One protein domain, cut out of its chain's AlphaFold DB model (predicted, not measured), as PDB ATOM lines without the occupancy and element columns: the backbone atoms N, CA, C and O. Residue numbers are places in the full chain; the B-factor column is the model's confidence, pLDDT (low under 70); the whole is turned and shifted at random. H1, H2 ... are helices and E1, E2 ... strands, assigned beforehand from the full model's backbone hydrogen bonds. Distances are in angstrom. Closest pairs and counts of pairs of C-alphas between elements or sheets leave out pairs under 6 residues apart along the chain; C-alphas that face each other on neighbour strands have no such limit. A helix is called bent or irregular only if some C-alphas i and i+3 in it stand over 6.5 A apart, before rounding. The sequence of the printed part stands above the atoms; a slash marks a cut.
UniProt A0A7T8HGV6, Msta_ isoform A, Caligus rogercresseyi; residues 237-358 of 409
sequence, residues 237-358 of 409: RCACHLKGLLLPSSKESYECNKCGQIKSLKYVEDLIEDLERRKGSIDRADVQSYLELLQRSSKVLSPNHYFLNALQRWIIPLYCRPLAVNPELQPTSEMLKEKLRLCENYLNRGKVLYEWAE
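This is residues 237 to 358 of the 409 residues of the protein "Msta_ isoform A" of Caligus rogercresseyi (UniProt A0A7T8HGV6). Three nearly aligned helices run back and forth, H2 and H3 side by side and H1 more loosely beside them; a small three-stranded sheet sits at one end, by the start of H1, and a fourth, longer helix, H4, crosses H3 slantwise. The long link 319 to 332 loops out at the end away from the sheet, and the last residues of H4, from 351 on, stick out. The printed part has 122 residues with three named strands and then four named helices, in the order E1 E2 E3 H1 H2 H3 H4; the sheet runs E1 - E2 - E3, all antiparallel, and the class is mostly helix. The whole is only just loose, close to compact, with a radius of gyration of the C-alphas of 16.8 A and spans of 52 by 35 by 29 A.

E1, residues 245 to 249, begins at C-alpha 245 (55.234, -44.691, 35.367) and is 11.7 A long. E2 is residues 253 to 256, 10.2 A, and E3 residues 262 to 264, 6.8 A. H1, residues 265 to 280, is 22.3 A long and begins at C-alpha 265 (62.646, -33.178, 30.467). H2 is residues 287 to 298, 16.3 A, and H3 residues 306 to 318, 19.4 A. H4, residues 333 to 357, is 31.6 A long and ends at C-alpha 357 (50.993, -32.954, 60.293); it is irregular, with C-alphas 353 and 356 7.1 A apart, and has a kink of 61 degrees near residue 351.

The strands form a meander, each the antiparallel neighbour of the one before. In the hairpin E1 and E2, N 247 and O 255 are within hydrogen-bond range at 2.9 A; in the hairpin E2 and E3, N 254 and O 263 are at 2.8 A. H1 is on the sheet but only grazes it, with residues 265 to 268. H1 and H2, a helical hairpin, only just touch, with 3 pairs of C-alphas within 8 A; the closest are those of Lys 279 and Tyr 290, 7.4 A. H1 and H3 also only just touch, with 3 such pairs, the closest C-alphas being those of Ile 272 and Phe 307, 7.9 A. H2 and H3, a helical hairpin, touch at a shallow tilt of 23 degrees, opposite ways; their closest C-alphas are those of Val 287 and Ile 315, 5.9 A. H4 touches H3 with residues 339 to 346 alone, at a steep tilt of 50 degrees; the closest C-alphas are those of Asn 309 and Tyr 346, 5.9 A. H4 is apart from H1 and H2. Every O i to N i+4 pair is within hydrogen-bond range in H1 and H2, against 6 of 9 in H3 and 18 of 21 in H4.

The two C-alphas farthest apart, those of Lys 251 and Glu 328, are 53.5 A apart. The printed part has no cut; the link H3 to H4 is long. Residues 351 to 358 stand free. Mean pLDDT of the printed part is 86.7; residue 251 and residues 348 to 358 are under 70.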
ATOM      1  N   ARG A 237      52.025 -41.119  33.352       96.00
ATOM      2  CA  ARG A 237      51.639 -42.457  32.904       96.00
ATOM      3  C   ARG A 237      52.421 -42.803  31.649       96.00
ATOM      4  O   ARG A 237      52.450 -42.034  30.692       96.00
ATOM      5  N   CYS A 238      53.016 -43.987  31.635       94.12
ATOM      6  CA  CYS A 238      53.573 -44.529  30.412       94.12
ATOM      7  C   CYS A 238      52.446 -45.097  29.537       94.12
ATOM      8  O   CYS A 238      51.536 -45.757  30.037       94.12
ATOM      9  N   ALA A 239      52.539 -44.894  28.222       88.94
ATOM     10  CA  ALA A 239      51.631 -45.492  27.242       88.94
ATOM     11  C   ALA A 239      51.921 -46.987  26.981       88.94
ATOM     12  O   ALA A 239      51.346 -47.586  26.075       88.94
ATOM     13  N   CYS A 240      52.837 -47.601  27.737       86.31
ATOM     14  CA  CYS A 240      53.158 -49.013  27.592       86.31
ATOM     15  C   CYS A 240      52.050 -49.921  28.150       86.31
ATOM     16  O   CYS A 240      51.313 -49.567  29.073       86.31
ATOM     17  N   HIS A 241      51.991 -51.151  27.637       82.25
ATOM     18  CA  HIS A 241      51.031 -52.172  28.070       82.25
ATOM     19  C   HIS A 241      51.195 -52.584  29.548       82.25
ATOM     20  O   HIS A 241      50.258 -53.092  30.156       82.25
ATOM     21  N   LEU A 242      52.362 -52.318  30.148       82.44
ATOM     22  CA  LEU A 242      52.691 -52.666  31.535       82.44
ATOM     23  C   LEU A 242      52.175 -51.655  32.570       82.44
ATOM     24  O   LEU A 242      52.453 -51.814  33.758       82.44
ATOM     25  N   LYS A 243      51.454 -50.605  32.140       85.62
ATOM     26  CA  LYS A 243      50.928 -49.535  33.013       85.62
ATOM     27  C   LYS A 243      52.013 -48.914  33.912       85.62
ATOM     28  O   LYS A 243      51.756 -48.589  35.070       85.62
ATOM     29  N   GLY A 244      53.230 -48.777  33.378       92.88
ATOM     30  CA  GLY A 244      54.364 -48.185  34.087       92.88
ATOM     31  C   GLY A 244      54.228 -46.676  34.295       92.88
ATOM     32  O   GLY A 244      53.372 -46.017  33.695       92.88
ATOM     33  N   LEU A 245      55.101 -46.127  35.137       95.62
ATOM     34  CA  LEU A 245      55.234 -44.691  35.367       95.62
ATOM     35  C   LEU A 245      56.553 -44.200  34.781       95.62
ATOM     36  O   LEU A 245      57.597 -44.800  35.024       95.62
ATOM     37  N   LEU A 246      56.485 -43.101  34.034       96.38
ATOM     38  CA  LEU A 246      57.641 -42.307  33.630       96.38
ATOM     39  C   LEU A 246      58.069 -41.470  34.840       96.38
ATOM     40  O   LEU A 246      57.340 -40.563  35.251       96.38
ATOM     41  N   LEU A 247      59.214 -41.814  35.426       95.25
ATOM     42  CA  LEU A 247      59.785 -41.181  36.615       95.25
ATOM     43  C   LEU A 247      60.965 -40.288  36.218       95.25
ATOM     44  O   LEU A 247      61.667 -40.645  35.272       95.25
ATOM     45  N   PRO A 248      61.220 -39.170  36.923       92.62
ATOM     46  CA  PRO A 248      62.447 -38.404  36.727       92.62
ATOM     47  C   PRO A 248      63.682 -39.307  36.877       92.62
ATOM     48  O   PRO A 248      63.771 -40.066  37.842       92.62
ATOM     49  N   SER A 249      64.616 -39.227  35.932       88.44
ATOM     50  CA  SER A 249      65.882 -39.969  35.929       88.44
ATOM     51  C   SER A 249      67.075 -39.004  35.907       88.44
ATOM     52  O   SER A 249      66.924 -37.790  35.741       88.44
ATOM     53  N   SER A 250      68.287 -39.536  36.080       71.31
ATOM     54  CA  SER A 250      69.519 -38.760  35.909       71.31
ATOM     55  C   SER A 250      69.678 -38.317  34.444       71.31
ATOM     56  O   SER A 250      69.396 -39.098  33.539       71.31
ATOM     57  N   LYS A 251      70.164 -37.086  34.207       65.88
ATOM     58  CA  LYS A 251      70.323 -36.446  32.876       65.88
ATOM     59  C   LYS A 251      69.005 -36.029  32.202       65.88
ATOM     60  O   LYS A 251      68.628 -36.595  31.180       65.88
ATOM     61  N   GLU A 252      68.323 -35.029  32.770       86.88
ATOM     62  CA  GLU A 252      67.247 -34.261  32.105       86.88
ATOM     63  C   GLU A 252      66.223 -35.112  31.329       86.88
ATOM     64  O   GLU A 252      65.818 -34.796  30.207       86.88
ATOM     65  N   SER A 253      65.798 -36.228  31.917       94.56
ATOM     66  CA  SER A 253      64.906 -37.177  31.261       94.56
ATOM     67  C   SER A 253      63.983 -37.869  32.256       94.56
ATOM     68  O   SER A 253      64.178 -37.816  33.470       94.56
ATOM     69  N   TYR A 254      62.940 -38.487  31.716       95.50
ATOM     70  CA  TYR A 254      61.995 -39.328  32.427       95.50
ATOM     71  C   TYR A 254      62.038 -40.722  31.831       95.50
ATOM     72  O   TYR A 254      61.895 -40.873  30.618       95.50
ATOM     73  N   GLU A 255      62.173 -41.734  32.675       95.62
ATOM     74  CA  GLU A 255      62.288 -43.128  32.265       95.62
ATOM     75  C   GLU A 255      61.167 -43.966  32.876       95.62
ATOM     76  O   GLU A 255      60.773 -43.796  34.032       95.62
ATOM     77  N   CYS A 256      60.603 -44.867  32.075       95.62
ATOM     78  CA  CYS A 256      59.535 -45.741  32.521       95.62
ATOM     79  C   CYS A 256      60.086 -46.885  33.368       95.62
ATOM     80  O   CYS A 256      60.806 -47.743  32.863       95.62
ATOM     81  N   ASN A 257      59.610 -46.999  34.606       94.19
ATOM     82  CA  ASN A 257      60.015 -48.038  35.559       94.19
ATOM     83  C   ASN A 257      59.599 -49.483  35.197       94.19
ATOM     84  O   ASN A 257      59.795 -50.396  36.000       94.19
ATOM     85  N   LYS A 258      58.960 -49.701  34.041       95.56
ATOM     86  CA  LYS A 258      58.523 -51.028  33.572       95.56
ATOM     87  C   LYS A 258      59.073 -51.408  32.205       95.56
ATOM     88  O   LYS A 258      59.445 -52.556  32.017       95.56
ATOM     89  N   CYS A 259      59.077 -50.482  31.247       94.81
ATOM     90  CA  CYS A 259      59.483 -50.777  29.869       94.81
ATOM     91  C   CYS A 259      60.719 -50.002  29.399       94.81
ATOM     92  O   CYS A 259      61.089 -50.150  28.238       94.81
ATOM     93  N   GLY A 260      61.306 -49.137  30.236       93.25
ATOM     94  CA  GLY A 260      62.491 -48.353  29.878       93.25
ATOM     95  C   GLY A 260      62.259 -47.283  28.807       93.25
ATOM     96  O   GLY A 260      63.213 -46.718  28.291       93.25
ATOM     97  N   GLN A 261      61.006 -46.983  28.430       94.00
ATOM     98  CA  GLN A 261      60.725 -45.851  27.540       94.00
ATOM     99  C   GLN A 261      61.199 -44.543  28.171       94.00
ATOM    100  O   GLN A 261      60.882 -44.276  29.329       94.00
ATOM    101  N   ILE A 262      61.875 -43.715  27.375       94.81
ATOM    102  CA  ILE A 262      62.433 -42.435  27.812       94.81
ATOM    103  C   ILE A 262      61.684 -41.274  27.147       94.81
ATOM    104  O   ILE A 262      61.322 -41.325  25.968       94.81
ATOM    105  N   LYS A 263      61.457 -40.207  27.912       95.44
ATOM    106  CA  LYS A 263      61.017 -38.887  27.443       95.44
ATOM    107  C   LYS A 263      61.999 -37.830  27.941       95.44
ATOM    108  O   LYS A 263      62.534 -37.963  29.035       95.44
ATOM    109  N   SER A 264      62.246 -36.786  27.155       95.81
ATOM    110  CA  SER A 264      63.096 -35.677  27.603       95.81
ATOM    111  C   SER A 264      62.388 -34.839  28.669       95.81
ATOM    112  O   SER A 264      61.157 -34.764  28.697       95.81
ATOM    113  N   LEU A 265      63.164 -34.165  29.521       93.88
ATOM    114  CA  LEU A 265      62.646 -33.178  30.467       93.88
ATOM    115  C   LEU A 265      61.857 -32.086  29.738       93.88
ATOM    116  O   LEU A 265      60.739 -31.785  30.143       93.88
ATOM    117  N   LYS A 266      62.381 -31.581  28.613       94.88
ATOM    118  CA  LYS A 266      61.717 -30.550  27.804       94.88
ATOM    119  C   LYS A 266      60.312 -30.965  27.354       94.88
ATOM    120  O   LYS A 266      59.381 -30.186  27.500       94.88
ATOM    121  N   TYR A 267      60.131 -32.210  26.907       95.69
ATOM    122  CA  TYR A 267      58.804 -32.732  26.554       95.69
ATOM    123  C   TYR A 267      57.826 -32.684  27.737       95.69
ATOM    124  O   TYR A 267      56.659 -32.330  27.569       95.69
ATOM    125  N   VAL A 268      58.292 -33.058  28.932       95.19
ATOM    126  CA  VAL A 268      57.463 -33.024  30.142       95.19
ATOM    127  C   VAL A 268      57.138 -31.586  30.534       95.19
ATOM    128  O   VAL A 268      55.992 -31.297  30.864       95.19
ATOM    129  N   GLU A 269      58.109 -30.679  30.467       95.25
ATOM    130  CA  GLU A 269      57.902 -29.263  30.773       95.25
ATOM    131  C   GLU A 269      56.902 -28.612  29.818       95.25
ATOM    132  O   GLU A 269      55.953 -27.996  30.298       95.25
ATOM    133  N   ASP A 270      57.020 -28.854  28.510       97.69
ATOM    134  CA  ASP A 270      56.083 -28.347  27.500       97.69
ATOM    135  C   ASP A 270      54.661 -28.894  27.715       97.69
ATOM    136  O   ASP A 270      53.675 -28.162  27.608       97.69
ATOM    137  N   LEU A 271      54.532 -30.181  28.073       97.56
ATOM    138  CA  LEU A 271      53.240 -30.785  28.410       97.56
ATOM    139  C   LEU A 271      52.604 -30.105  29.628       97.56
ATOM    140  O   LEU A 271      51.418 -29.783  29.615       97.56
ATOM    141  N   ILE A 272      53.371 -29.922  30.702       97.06
ATOM    142  CA  ILE A 272      52.874 -29.290  31.926       97.06
ATOM    143  C   ILE A 272      52.521 -27.822  31.682       97.06
ATOM    144  O   ILE A 272      51.497 -27.361  32.190       97.06
ATOM    145  N   GLU A 273      53.327 -27.097  30.912       97.56
ATOM    146  CA  GLU A 273      53.068 -25.706  30.546       97.56
ATOM    147  C   GLU A 273      51.765 -25.577  29.744       97.56
ATOM    148  O   GLU A 273      50.918 -24.745  30.074       97.56
ATOM    149  N   ASP A 274      51.534 -26.463  28.768       98.19
ATOM    150  CA  ASP A 274      50.273 -26.524  28.024       98.19
ATOM    151  C   ASP A 274      49.068 -26.770  28.947       98.19
ATOM    152  O   ASP A 274      48.032 -26.108  28.827       98.19
ATOM    153  N   LEU A 275      49.201 -27.692  29.903       97.81
ATOM    154  CA  LEU A 275      48.150 -27.995  30.873       97.81
ATOM    155  C   LEU A 275      47.865 -26.815  31.817       97.81
ATOM    156  O   LEU A 275      46.697 -26.501  32.066       97.81
ATOM    157  N   GLU A 276      48.895 -26.132  32.318       96.44
ATOM    158  CA  GLU A 276      48.742 -24.928  33.146       96.44
ATOM    159  C   GLU A 276      48.130 -23.764  32.358       96.44
ATOM    160  O   GLU A 276      47.245 -23.078  32.873       96.44
ATOM    161  N   ARG A 277      48.503 -23.587  31.086       97.62
ATOM    162  CA  ARG A 277      47.897 -22.589  30.196       97.62
ATOM    163  C   ARG A 277      46.405 -22.853  29.984       97.62
ATOM    164  O   ARG A 277      45.598 -21.937  30.124       97.62
ATOM    165  N   ARG A 278      46.015 -24.106  29.713       97.12
ATOM    166  CA  ARG A 278      44.596 -24.505  29.608       97.12
ATOM    167  C   ARG A 278      43.847 -24.273  30.915       97.12
ATOM    168  O   ARG A 278      42.743 -23.741  30.897       97.12
ATOM    169  N   LYS A 279      44.451 -24.631  32.050       95.81
ATOM    170  CA  LYS A 279      43.886 -24.366  33.379       95.81
ATOM    171  C   LYS A 279      43.662 -22.866  33.599       95.81
ATOM    172  O   LYS A 279      42.618 -22.486  34.113       95.81
ATOM    173  N   GLY A 280      44.611 -22.026  33.186       94.31
ATOM    174  CA  GLY A 280      44.528 -20.568  33.293       94.31
ATOM    175  C   GLY A 280      43.434 -19.926  32.435       94.31
ATOM    176  O   GLY A 280      42.959 -18.853  32.792       94.31
ATOM    177  N   SER A 281      43.006 -20.577  31.347       95.44
ATOM    178  CA  SER A 281      41.911 -20.091  30.493       95.44
ATOM    179  C   SER A 281      40.503 -20.448  30.985       95.44
ATOM    180  O   SER A 281      39.532 -19.966  30.411       95.44
ATOM    181  N   ILE A 282      40.375 -21.297  32.010       93.81
ATOM    182  CA  ILE A 282      39.069 -21.719  32.533       93.81
ATOM    183  C   ILE A 282      38.579 -20.694  33.558       93.81
ATOM    184  O   ILE A 282      39.281 -20.388  34.530       93.81
ATOM    185  N   ASP A 283      37.351 -20.203  33.373       91.00
ATOM    186  CA  ASP A 283      36.699 -19.347  34.362       91.00
ATOM    187  C   ASP A 283      36.603 -20.059  35.719       91.00
ATOM    188  O   ASP A 283      36.295 -21.245  35.810       91.00
ATOM    189  N   ARG A 284      36.866 -19.337  36.813       84.50
ATOM    190  CA  ARG A 284      36.927 -19.948  38.151       84.50
ATOM    191  C   ARG A 284      35.605 -20.581  38.590       84.50
ATOM    192  O   ARG A 284      35.653 -21.473  39.430       84.50
ATOM    193  N   ALA A 285      34.461 -20.124  38.081       86.06
ATOM    194  CA  ALA A 285      33.152 -20.691  38.386       86.06
ATOM    195  C   ALA A 285      32.769 -21.860  37.459       86.06
ATOM    196  O   ALA A 285      31.810 -22.572  37.759       86.06
ATOM    197  N   ASP A 286      33.516 -22.102  36.378       91.06
ATOM    198  CA  ASP A 286      33.261 -23.192  35.435       91.06
ATOM    199  C   ASP A 286      33.850 -24.523  35.931       91.06
ATOM    200  O   ASP A 286      34.895 -25.012  35.494       91.06
ATOM    201  N   VAL A 287      33.145 -25.131  36.885       90.81
ATOM    202  CA  VAL A 287      33.529 -26.417  37.479       90.81
ATOM    203  C   VAL A 287      33.561 -27.547  36.441       90.81
ATOM    204  O   VAL A 287      34.388 -28.453  36.559       90.81
ATOM    205  N   GLN A 288      32.701 -27.496  35.420       91.81
ATOM    206  CA  GLN A 288      32.594 -28.551  34.415       91.81
ATOM    207  C   GLN A 288      33.855 -28.617  33.548       91.81
ATOM    208  O   GLN A 288      34.447 -29.689  33.409       91.81
ATOM    209  N   SER A 289      34.345 -27.473  33.066       95.00
ATOM    210  CA  SER A 289      35.604 -27.414  32.317       95.00
ATOM    211  C   SER A 289      36.802 -27.891  33.149       95.00
ATOM    212  O   SER A 289      37.683 -28.586  32.633       95.00
ATOM    213  N   TYR A 290      36.835 -27.595  34.456       95.56
ATOM    214  CA  TYR A 290      37.868 -28.138  35.348       95.56
ATOM    215  C   TYR A 290      37.788 -29.667  35.484       95.56
ATOM    216  O   TYR A 290      38.834 -30.325  35.486       95.56
ATOM    217  N   LEU A 291      36.584 -30.244  35.586       95.19
ATOM    218  CA  LEU A 291      36.379 -31.698  35.637       95.19
ATOM    219  C   LEU A 291      36.828 -32.379  34.338       95.19
ATOM    220  O   LEU A 291      37.523 -33.396  34.382       95.19
ATOM    221  N   GLU A 292      36.510 -31.797  33.181       96.75
ATOM    222  CA  GLU A 292      36.961 -32.304  31.881       96.75
ATOM    223  C   GLU A 292      38.485 -32.255  31.745       96.75
ATOM    224  O   GLU A 292      39.110 -33.220  31.285       96.75
ATOM    225  N   LEU A 293      39.108 -31.155  32.180       97.69
ATOM    226  CA  LEU A 293      40.561 -31.032  32.196       97.69
ATOM    227  C   LEU A 293      41.193 -32.054  33.146       97.69
ATOM    228  O   LEU A 293      42.181 -32.690  32.770       97.69
ATOM    229  N   LEU A 294      40.618 -32.269  34.334       96.19
ATOM    230  CA  LEU A 294      41.063 -33.291  35.283       96.19
ATOM    231  C   LEU A 294      41.004 -34.685  34.648       96.19
ATOM    232  O   LEU A 294      41.999 -35.415  34.673       96.19
ATOM    233  N   GLN A 295      39.880 -35.033  34.017       95.50
ATOM    234  CA  GLN A 295      39.689 -36.324  33.364       95.50
ATOM    235  C   GLN A 295      40.697 -36.537  32.227       95.50
ATOM    236  O   GLN A 295      41.357 -37.578  32.181       95.50
ATOM    237  N   ARG A 296      40.868 -35.560  31.327       96.44
ATOM    238  CA  ARG A 296      41.830 -35.649  30.213       96.44
ATOM    239  C   ARG A 296      43.266 -35.761  30.719       96.44
ATOM    240  O   ARG A 296      43.999 -36.642  30.278       96.44
ATOM    241  N   SER A 297      43.638 -34.934  31.693       97.06
ATOM    242  CA  SER A 297      44.986 -34.924  32.273       97.06
ATOM    243  C   SER A 297      45.300 -36.228  33.014       97.06
ATOM    244  O   SER A 297      46.424 -36.716  32.956       97.06
ATOM    245  N   SER A 298      44.305 -36.856  33.651       94.75
ATOM    246  CA  SER A 298      44.481 -38.128  34.371       94.75
ATOM    247  C   SER A 298      44.881 -39.311  33.476       94.75
ATOM    248  O   SER A 298      45.385 -40.317  33.983       94.75
ATOM    249  N   LYS A 299      44.685 -39.198  32.152       94.50
ATOM    250  CA  LYS A 299      45.108 -40.206  31.163       94.50
ATOM    251  C   LYS A 299      46.615 -40.195  30.914       94.50
ATOM    252  O   LYS A 299      47.164 -41.229  30.551       94.50
ATOM    253  N   VAL A 300      47.274 -39.054  31.123       95.88
ATOM    254  CA  VAL A 300      48.711 -38.865  30.856       95.88
ATOM    255  C   VAL A 300      49.533 -38.644  32.124       95.88
ATOM    256  O   VAL A 300      50.718 -38.956  32.144       95.88
ATOM    257  N   LEU A 301      48.921 -38.169  33.206       96.00
ATOM    258  CA  LEU A 301      49.587 -37.928  34.486       96.00
ATOM    259  C   LEU A 301      49.336 -39.070  35.474       96.00
ATOM    260  O   LEU A 301      48.268 -39.692  35.467       96.00
ATOM    261  N   SER A 302      50.308 -39.340  36.348       92.69
ATOM    262  CA  SER A 302      50.112 -40.283  37.456       92.69
ATOM    263  C   SER A 302      48.964 -39.825  38.378       92.69
ATOM    264  O   SER A 302      48.708 -38.623  38.484       92.69
ATOM    265  N   PRO A 303      48.268 -40.743  39.083       87.62
ATOM    266  CA  PRO A 303      47.147 -40.391  39.968       87.62
ATOM    267  C   PRO A 303      47.471 -39.299  40.997       87.62
ATOM    268  O   PRO A 303      46.639 -38.443  41.287       87.62
ATOM    269  N   ASN A 304      48.703 -39.303  41.506       87.62
ATOM    270  CA  ASN A 304      49.172 -38.383  42.535       87.62
ATOM    271  C   ASN A 304      49.882 -37.153  41.964       87.62
ATOM    272  O   ASN A 304      50.469 -36.395  42.735       87.62
ATOM    273  N   HIS A 305      49.838 -36.913  40.651       93.31
ATOM    274  CA  HIS A 305      50.556 -35.801  40.039       93.31
ATOM    275  C   HIS A 305      50.114 -34.437  40.605       93.31
ATOM    276  O   HIS A 305      48.931 -34.206  40.886       93.31
ATOM    277  N   TYR A 306      51.054 -33.506  40.802       91.44
ATOM    278  CA  TYR A 306      50.778 -32.190  41.416       91.44
ATOM    279  C   TYR A 306      49.790 -31.332  40.649       91.44
ATOM    280  O   TYR A 306      48.961 -30.673  41.272       91.44
ATOM    281  N   PHE A 307      49.805 -31.421  39.325       94.38
ATOM    282  CA  PHE A 307      48.820 -30.747  38.494       94.38
ATOM    283  C   PHE A 307      47.381 -31.228  38.770       94.38
ATOM    284  O   PHE A 307      46.492 -30.409  38.996       94.38
ATOM    285  N   LEU A 308      47.144 -32.547  38.859       93.31
ATOM    286  CA  LEU A 308      45.808 -33.089  39.156       93.31
ATOM    287  C   LEU A 308      45.318 -32.655  40.541       93.31
ATOM    288  O   LEU A 308      44.148 -32.328  40.721       93.31
ATOM    289  N   ASN A 309      46.224 -32.611  41.519       87.19
ATOM    290  CA  ASN A 309      45.912 -32.134  42.864       87.19
ATOM    291  C   ASN A 309      45.587 -30.635  42.885       87.19
ATOM    292  O   ASN A 309      44.702 -30.204  43.625       87.19
ATOM    293  N   ALA A 310      46.270 -29.838  42.062       87.38
ATOM    294  CA  ALA A 310      45.973 -28.421  41.909       87.38
ATOM    295  C   ALA A 310      44.581 -28.192  41.298       87.38
ATOM    296  O   ALA A 310      43.870 -27.305  41.761       87.38
ATOM    297  N   LEU A 311      44.164 -29.004  40.317       91.81
ATOM    298  CA  LEU A 311      42.797 -28.968  39.780       91.81
ATOM    299  C   LEU A 311      41.764 -29.341  40.847       91.81
ATOM    300  O   LEU A 311      40.811 -28.600  41.069       91.81
ATOM    301  N   GLN A 312      41.980 -30.445  41.564       88.62
ATOM    302  CA  GLN A 312      41.067 -30.897  42.619       88.62
ATOM    303  C   GLN A 312      40.887 -29.847  43.725       88.62
ATOM    304  O   GLN A 312      39.765 -29.616  44.172       88.62
ATOM    305  N   ARG A 313      41.960 -29.136  44.108       83.06
ATOM    306  CA  ARG A 313      41.897 -28.017  45.067       83.06
ATOM    307  C   ARG A 313      40.903 -26.927  44.650       83.06
ATOM    308  O   ARG A 313      40.294 -26.318  45.525       83.06
ATOM    309  N   TRP A 314      40.754 -26.681  43.348       83.12
ATOM    310  CA  TRP A 314      39.793 -25.718  42.804       83.12
ATOM    311  C   TRP A 314      38.389 -26.299  42.657       83.12
ATOM    312  O   TRP A 314      37.418 -25.629  42.997       83.12
ATOM    313  N   ILE A 315      38.283 -27.549  42.204       88.88
ATOM    314  CA  ILE A 315      37.002 -28.218  41.958       88.88
ATOM    315  C   ILE A 315      36.234 -28.422  43.264       88.88
ATOM    316  O   ILE A 315      35.072 -28.042  43.363       88.88
ATOM    317  N   ILE A 316      36.865 -29.008  44.286       85.88
ATOM    318  CA  ILE A 316      36.139 -29.525  45.455       85.88
ATOM    319  C   ILE A 316      35.315 -28.453  46.204       85.88
ATOM    320  O   ILE A 316      34.167 -28.740  46.564       85.88
ATOM    321  N   PRO A 317      35.820 -27.225  46.448       82.00
ATOM    322  CA  PRO A 317      35.048 -26.190  47.145       82.00
ATOM    323  C   PRO A 317      33.824 -25.687  46.372       82.00
ATOM    324  O   PRO A 317      32.914 -25.120  46.980       82.00
ATOM    325  N   LEU A 318      33.822 -25.854  45.050       86.19
ATOM    326  CA  LEU A 318      32.791 -25.344  44.145       86.19
ATOM    327  C   LEU A 318      31.835 -26.445  43.679       86.19
ATOM    328  O   LEU A 318      30.669 -26.184  43.406       86.19
ATOM    329  N   TYR A 319      32.303 -27.687  43.626       85.50
ATOM    330  CA  TYR A 319      31.486 -28.820  43.227       85.50
ATOM    331  C   TYR A 319      30.347 -29.051  44.227       85.50
ATOM    332  O   TYR A 319      30.555 -28.987  45.445       85.50
ATOM    333  N   CYS A 320      29.140 -29.323  43.720       86.69
ATOM    334  CA  CYS A 320      27.901 -29.406  44.508       86.69
ATOM    335  C   CYS A 320      27.512 -28.104  45.241       86.69
ATOM    336  O   CYS A 320      26.774 -28.160  46.222       86.69
ATOM    337  N   ARG A 321      28.030 -26.940  44.832       83.88
ATOM    338  CA  ARG A 321      27.641 -25.642  45.396       83.88
ATOM    339  C   ARG A 321      26.789 -24.879  44.377       83.88
ATOM    340  O   ARG A 321      27.212 -24.799  43.228       83.88
ATOM    341  N   PRO A 322      25.660 -24.271  44.776       83.94
ATOM    342  CA  PRO A 322      24.977 -23.294  43.938       83.94
ATOM    343  C   PRO A 322      25.911 -22.136  43.576       83.94
ATOM    344  O   PRO A 322      26.519 -21.513  44.454       83.94
ATOM    345  N   LEU A 323      26.053 -21.869  42.281       84.81
ATOM    346  CA  LEU A 323      26.884 -20.794  41.729       84.81
ATOM    347  C   LEU A 323      26.014 -19.882  40.864       84.81
ATOM    348  O   LEU A 323      24.921 -20.267  40.476       84.81
ATOM    349  N   ALA A 324      26.510 -18.701  40.495       83.50
ATOM    350  CA  ALA A 324      25.764 -17.781  39.627       83.50
ATOM    351  C   ALA A 324      25.323 -18.425  38.295       83.50
ATOM    352  O   ALA A 324      24.260 -18.104  37.779       83.50
ATOM    353  N   VAL A 325      26.118 -19.366  37.776       82.62
ATOM    354  CA  VAL A 325      25.823 -20.125  36.549       82.62
ATOM    355  C   VAL A 325      24.728 -21.185  36.724       82.62
ATOM    356  O   VAL A 325      24.119 -21.592  35.743       82.62
ATOM    357  N   ASN A 326      24.481 -21.642  37.956       83.56
ATOM    358  CA  ASN A 326      23.395 -22.563  38.295       83.56
ATOM    359  C   ASN A 326      22.949 -22.350  39.760       83.56
ATOM    360  O   ASN A 326      23.389 -23.085  40.654       83.56
ATOM    361  N   PRO A 327      22.133 -21.311  40.027       87.25
ATOM    362  CA  PRO A 327      21.738 -20.938  41.387       87.25
ATOM    363  C   PRO A 327      20.807 -21.949  42.064       87.25
ATOM    364  O   PRO A 327      20.772 -22.022  43.286       87.25
ATOM    365  N   GLU A 328      20.095 -22.754  41.276       91.06
ATOM    366  CA  GLU A 328      19.106 -23.726  41.755       91.06
ATOM    367  C   GLU A 328      19.691 -25.139  41.914       91.06
ATOM    368  O   GLU A 328      18.957 -26.110  42.090       91.06
ATOM    369  N   LEU A 329      21.020 -25.288  41.825       86.44
ATOM    370  CA  LEU A 329      21.672 -26.590  41.901       86.44
ATOM    371  C   LEU A 329      21.355 -27.300  43.226       86.44
ATOM    372  O   LEU A 329      21.858 -26.919  44.282       86.44
ATOM    373  N   GLN A 330      20.626 -28.408  43.133       88.62
ATOM    374  CA  GLN A 330      20.446 -29.368  44.216       88.62
ATOM    375  C   GLN A 330      21.373 -30.570  43.981       88.62
ATOM    376  O   GLN A 330      21.219 -31.265  42.972       88.62
ATOM    377  N   PRO A 331      22.368 -30.822  44.852       87.81
ATOM    378  CA  PRO A 331      23.286 -31.944  44.684       87.81
ATOM    379  C   PRO A 331      22.565 -33.295  44.716       87.81
ATOM    380  O   PRO A 331      21.854 -33.602  45.671       87.81
ATOM    381  N   THR A 332      22.793 -34.134  43.704       89.94
ATOM    382  CA  THR A 332      22.310 -35.522  43.722       89.94
ATOM    383  C   THR A 332      23.226 -36.419  44.561       89.94
ATOM    384  O   THR A 332      24.371 -36.064  44.861       89.94
ATOM    385  N   SER A 333      22.756 -37.625  44.902       85.25
ATOM    386  CA  SER A 333      23.574 -38.634  45.597       85.25
ATOM    387  C   SER A 333      24.849 -38.970  44.811       85.25
ATOM    388  O   SER A 333      25.930 -39.091  45.384       85.25
ATOM    389  N   GLU A 334      24.755 -39.060  43.485       89.50
ATOM    390  CA  GLU A 334      25.873 -39.351  42.584       89.50
ATOM    391  C   GLU A 334      26.909 -38.224  42.603       89.50
ATOM    392  O   GLU A 334      28.107 -38.489  42.698       89.50
ATOM    393  N   MET A 335      26.457 -36.966  42.588       87.50
ATOM    394  CA  MET A 335      27.351 -35.814  42.706       87.50
ATOM    395  C   MET A 335      28.065 -35.794  44.060       87.50
ATOM    396  O   MET A 335      29.269 -35.558  44.129       87.50
ATOM    397  N   LEU A 336      27.360 -36.079  45.155       84.31
ATOM    398  CA  LEU A 336      27.979 -36.132  46.479       84.31
ATOM    399  C   LEU A 336      29.003 -37.272  46.586       84.31
ATOM    400  O   LEU A 336      30.086 -37.061  47.134       84.31
ATOM    401  N   LYS A 337      28.719 -38.444  46.002       83.31
ATOM    402  CA  LYS A 337      29.675 -39.562  45.908       83.31
ATOM    403  C   LYS A 337      30.923 -39.179  45.112       83.31
ATOM    404  O   LYS A 337      32.036 -39.455  45.555       83.31
ATOM    405  N   GLU A 338      30.766 -38.487  43.988       88.19
ATOM    406  CA  GLU A 338      31.918 -38.006  43.220       88.19
ATOM    407  C   GLU A 338      32.704 -36.935  43.993       88.19
ATOM    408  O   GLU A 338      33.935 -36.952  44.010       88.19
ATOM    409  N   LYS A 339      32.022 -36.051  44.733       85.25
ATOM    410  CA  LYS A 339      32.683 -35.085  45.620       85.25
ATOM    411  C   LYS A 339      33.524 -35.780  46.688       85.25
ATOM    412  O   LYS A 339      34.648 -35.345  46.939       85.25
ATOM    413  N   LEU A 340      33.002 -36.844  47.299       80.75
ATOM    414  CA  LEU A 340      33.737 -37.663  48.265       80.75
ATOM    415  C   LEU A 340      34.974 -38.284  47.622       80.75
ATOM    416  O   LEU A 340      36.068 -38.123  48.153       80.75
ATOM    417  N   ARG A 341      34.836 -38.871  46.430       85.62
ATOM    418  CA  ARG A 341      35.961 -39.437  45.677       85.62
ATOM    419  C   ARG A 341      37.051 -38.401  45.379       85.62
ATOM    420  O   ARG A 341      38.238 -38.692  45.513       85.62
ATOM    421  N   LEU A 342      36.670 -37.182  44.993       84.19
ATOM    422  CA  LEU A 342      37.610 -36.075  44.791       84.19
ATOM    423  C   LEU A 342      38.302 -35.679  46.105       84.19
ATOM    424  O   LEU A 342      39.513 -35.460  46.115       84.19
ATOM    425  N   CYS A 343      37.564 -35.625  47.218       80.81
ATOM    426  CA  CYS A 343      38.145 -35.369  48.537       80.81
ATOM    427  C   CYS A 343      39.145 -36.459  48.926       80.81
ATOM    428  O   CYS A 343      40.247 -36.130  49.348       80.81
ATOM    429  N   GLU A 344      38.793 -37.733  48.765       77.75
ATOM    430  CA  GLU A 344      39.654 -38.874  49.084       77.75
ATOM    431  C   GLU A 344      40.926 -38.877  48.238       77.75
ATOM    432  O   GLU A 344      42.020 -39.010  48.780       77.75
ATOM    433  N   ASN A 345      40.818 -38.657  46.927       78.38
ATOM    434  CA  ASN A 345      41.984 -38.572  46.045       78.38
ATOM    435  C   ASN A 345      42.927 -37.429  46.451       78.38
ATOM    436  O   ASN A 345      44.141 -37.624  46.530       78.38
ATOM    437  N   TYR A 346      42.376 -36.251  46.752       79.31
ATOM    438  CA  TYR A 346      43.149 -35.100  47.213       79.31
ATOM    439  C   TYR A 346      43.793 -35.349  48.586       79.31
ATOM    440  O   TYR A 346      44.975 -35.063  48.806       79.31
ATOM    441  N   LEU A 347      43.017 -35.908  49.518       72.25
ATOM    442  CA  LEU A 347      43.453 -36.187  50.877       72.25
ATOM    443  C   LEU A 347      44.437 -37.346  50.938       72.25
ATOM    444  O   LEU A 347      45.316 -37.266  51.768       72.25
ATOM    445  N   ASN A 348      44.386 -38.366  50.085       68.75
ATOM    446  CA  ASN A 348      45.359 -39.467  50.112       68.75
ATOM    447  C   ASN A 348      46.790 -38.967  49.876       68.75
ATOM    448  O   ASN A 348      47.727 -39.387  50.555       68.75
ATOM    449  N   ARG A 349      46.964 -37.983  48.989       66.19
ATOM    450  CA  ARG A 349      48.250 -37.305  48.830       66.19
ATOM    451  C   ARG A 349      48.561 -36.379  50.002       66.19
ATOM    452  O   ARG A 349      49.699 -36.337  50.463       66.19
ATOM    453  N   GLY A 350      47.569 -35.612  50.455       60.91
ATOM    454  CA  GLY A 350      47.720 -34.744  51.617       60.91
ATOM    455  C   GLY A 350      48.077 -35.532  52.876       60.91
ATOM    456  O   GLY A 350      48.881 -35.084  53.665       60.91
ATOM    457  N   LYS A 351      47.565 -36.741  53.024       59.09
ATOM    458  CA  LYS A 351      47.838 -37.672  54.100       59.09
ATOM    459  C   LYS A 351      49.300 -38.093  53.990       59.09
ATOM    460  O   LYS A 351      50.050 -37.756  54.867       59.09
ATOM    461  N   VAL A 352      49.826 -38.537  52.860       58.41
ATOM    462  CA  VAL A 352      51.268 -38.868  52.803       58.41
ATOM    463  C   VAL A 352      52.216 -37.645  52.928       58.41
ATOM    464  O   VAL A 352      53.290 -37.743  53.520       58.41
ATOM    465  N   LEU A 353      51.835 -36.463  52.423       56.16
ATOM    466  CA  LEU A 353      52.647 -35.233  52.531       56.16
ATOM    467  C   LEU A 353      52.484 -34.477  53.862       56.16
ATOM    468  O   LEU A 353      53.354 -33.685  54.225       56.16
ATOM    469  N   TYR A 354      51.372 -34.698  54.564       54.56
ATOM    470  CA  TYR A 354      50.942 -34.008  55.781       54.56
ATOM    471  C   TYR A 354      50.501 -34.987  56.892       54.56
ATOM    472  O   TYR A 354      49.913 -34.553  57.871       54.56
ATOM    473  N   GLU A 355      50.805 -36.283  56.814       43.12
ATOM    474  CA  GLU A 355      50.665 -37.278  57.905       43.12
ATOM    475  C   GLU A 355      51.737 -37.052  58.948       43.12
ATOM    476  O   GLU A 355      51.564 -37.406  60.103       43.12
ATOM    477  N   TRP A 356      52.798 -36.340  58.578       39.62
ATOM    478  CA  TRP A 356      53.649 -35.697  59.559       39.62
ATOM    479  C   TRP A 356      52.954 -34.486  60.197       39.62
ATOM    480  O   TRP A 356      53.327 -34.105  61.281       39.62
ATOM    481  N   ALA A 357      51.878 -33.929  59.641       35.16
ATOM    482  CA  ALA A 357      50.993 -32.954  60.293       35.16
ATOM    483  C   ALA A 357      49.742 -33.614  60.920       35.16
ATOM    484  O   ALA A 357      48.651 -33.032  60.919       35.16
ATOM    485  N   GLU A 358      49.893 -34.812  61.502       30.67
ATOM    486  CA  GLU A 358      48.844 -35.505  62.273       30.67
ATOM    487  C   GLU A 358      48.258 -34.650  63.424       30.67
ATOM    488  O   GLU A 358      47.142 -34.912  63.878       30.67
TER     489      GLU A 358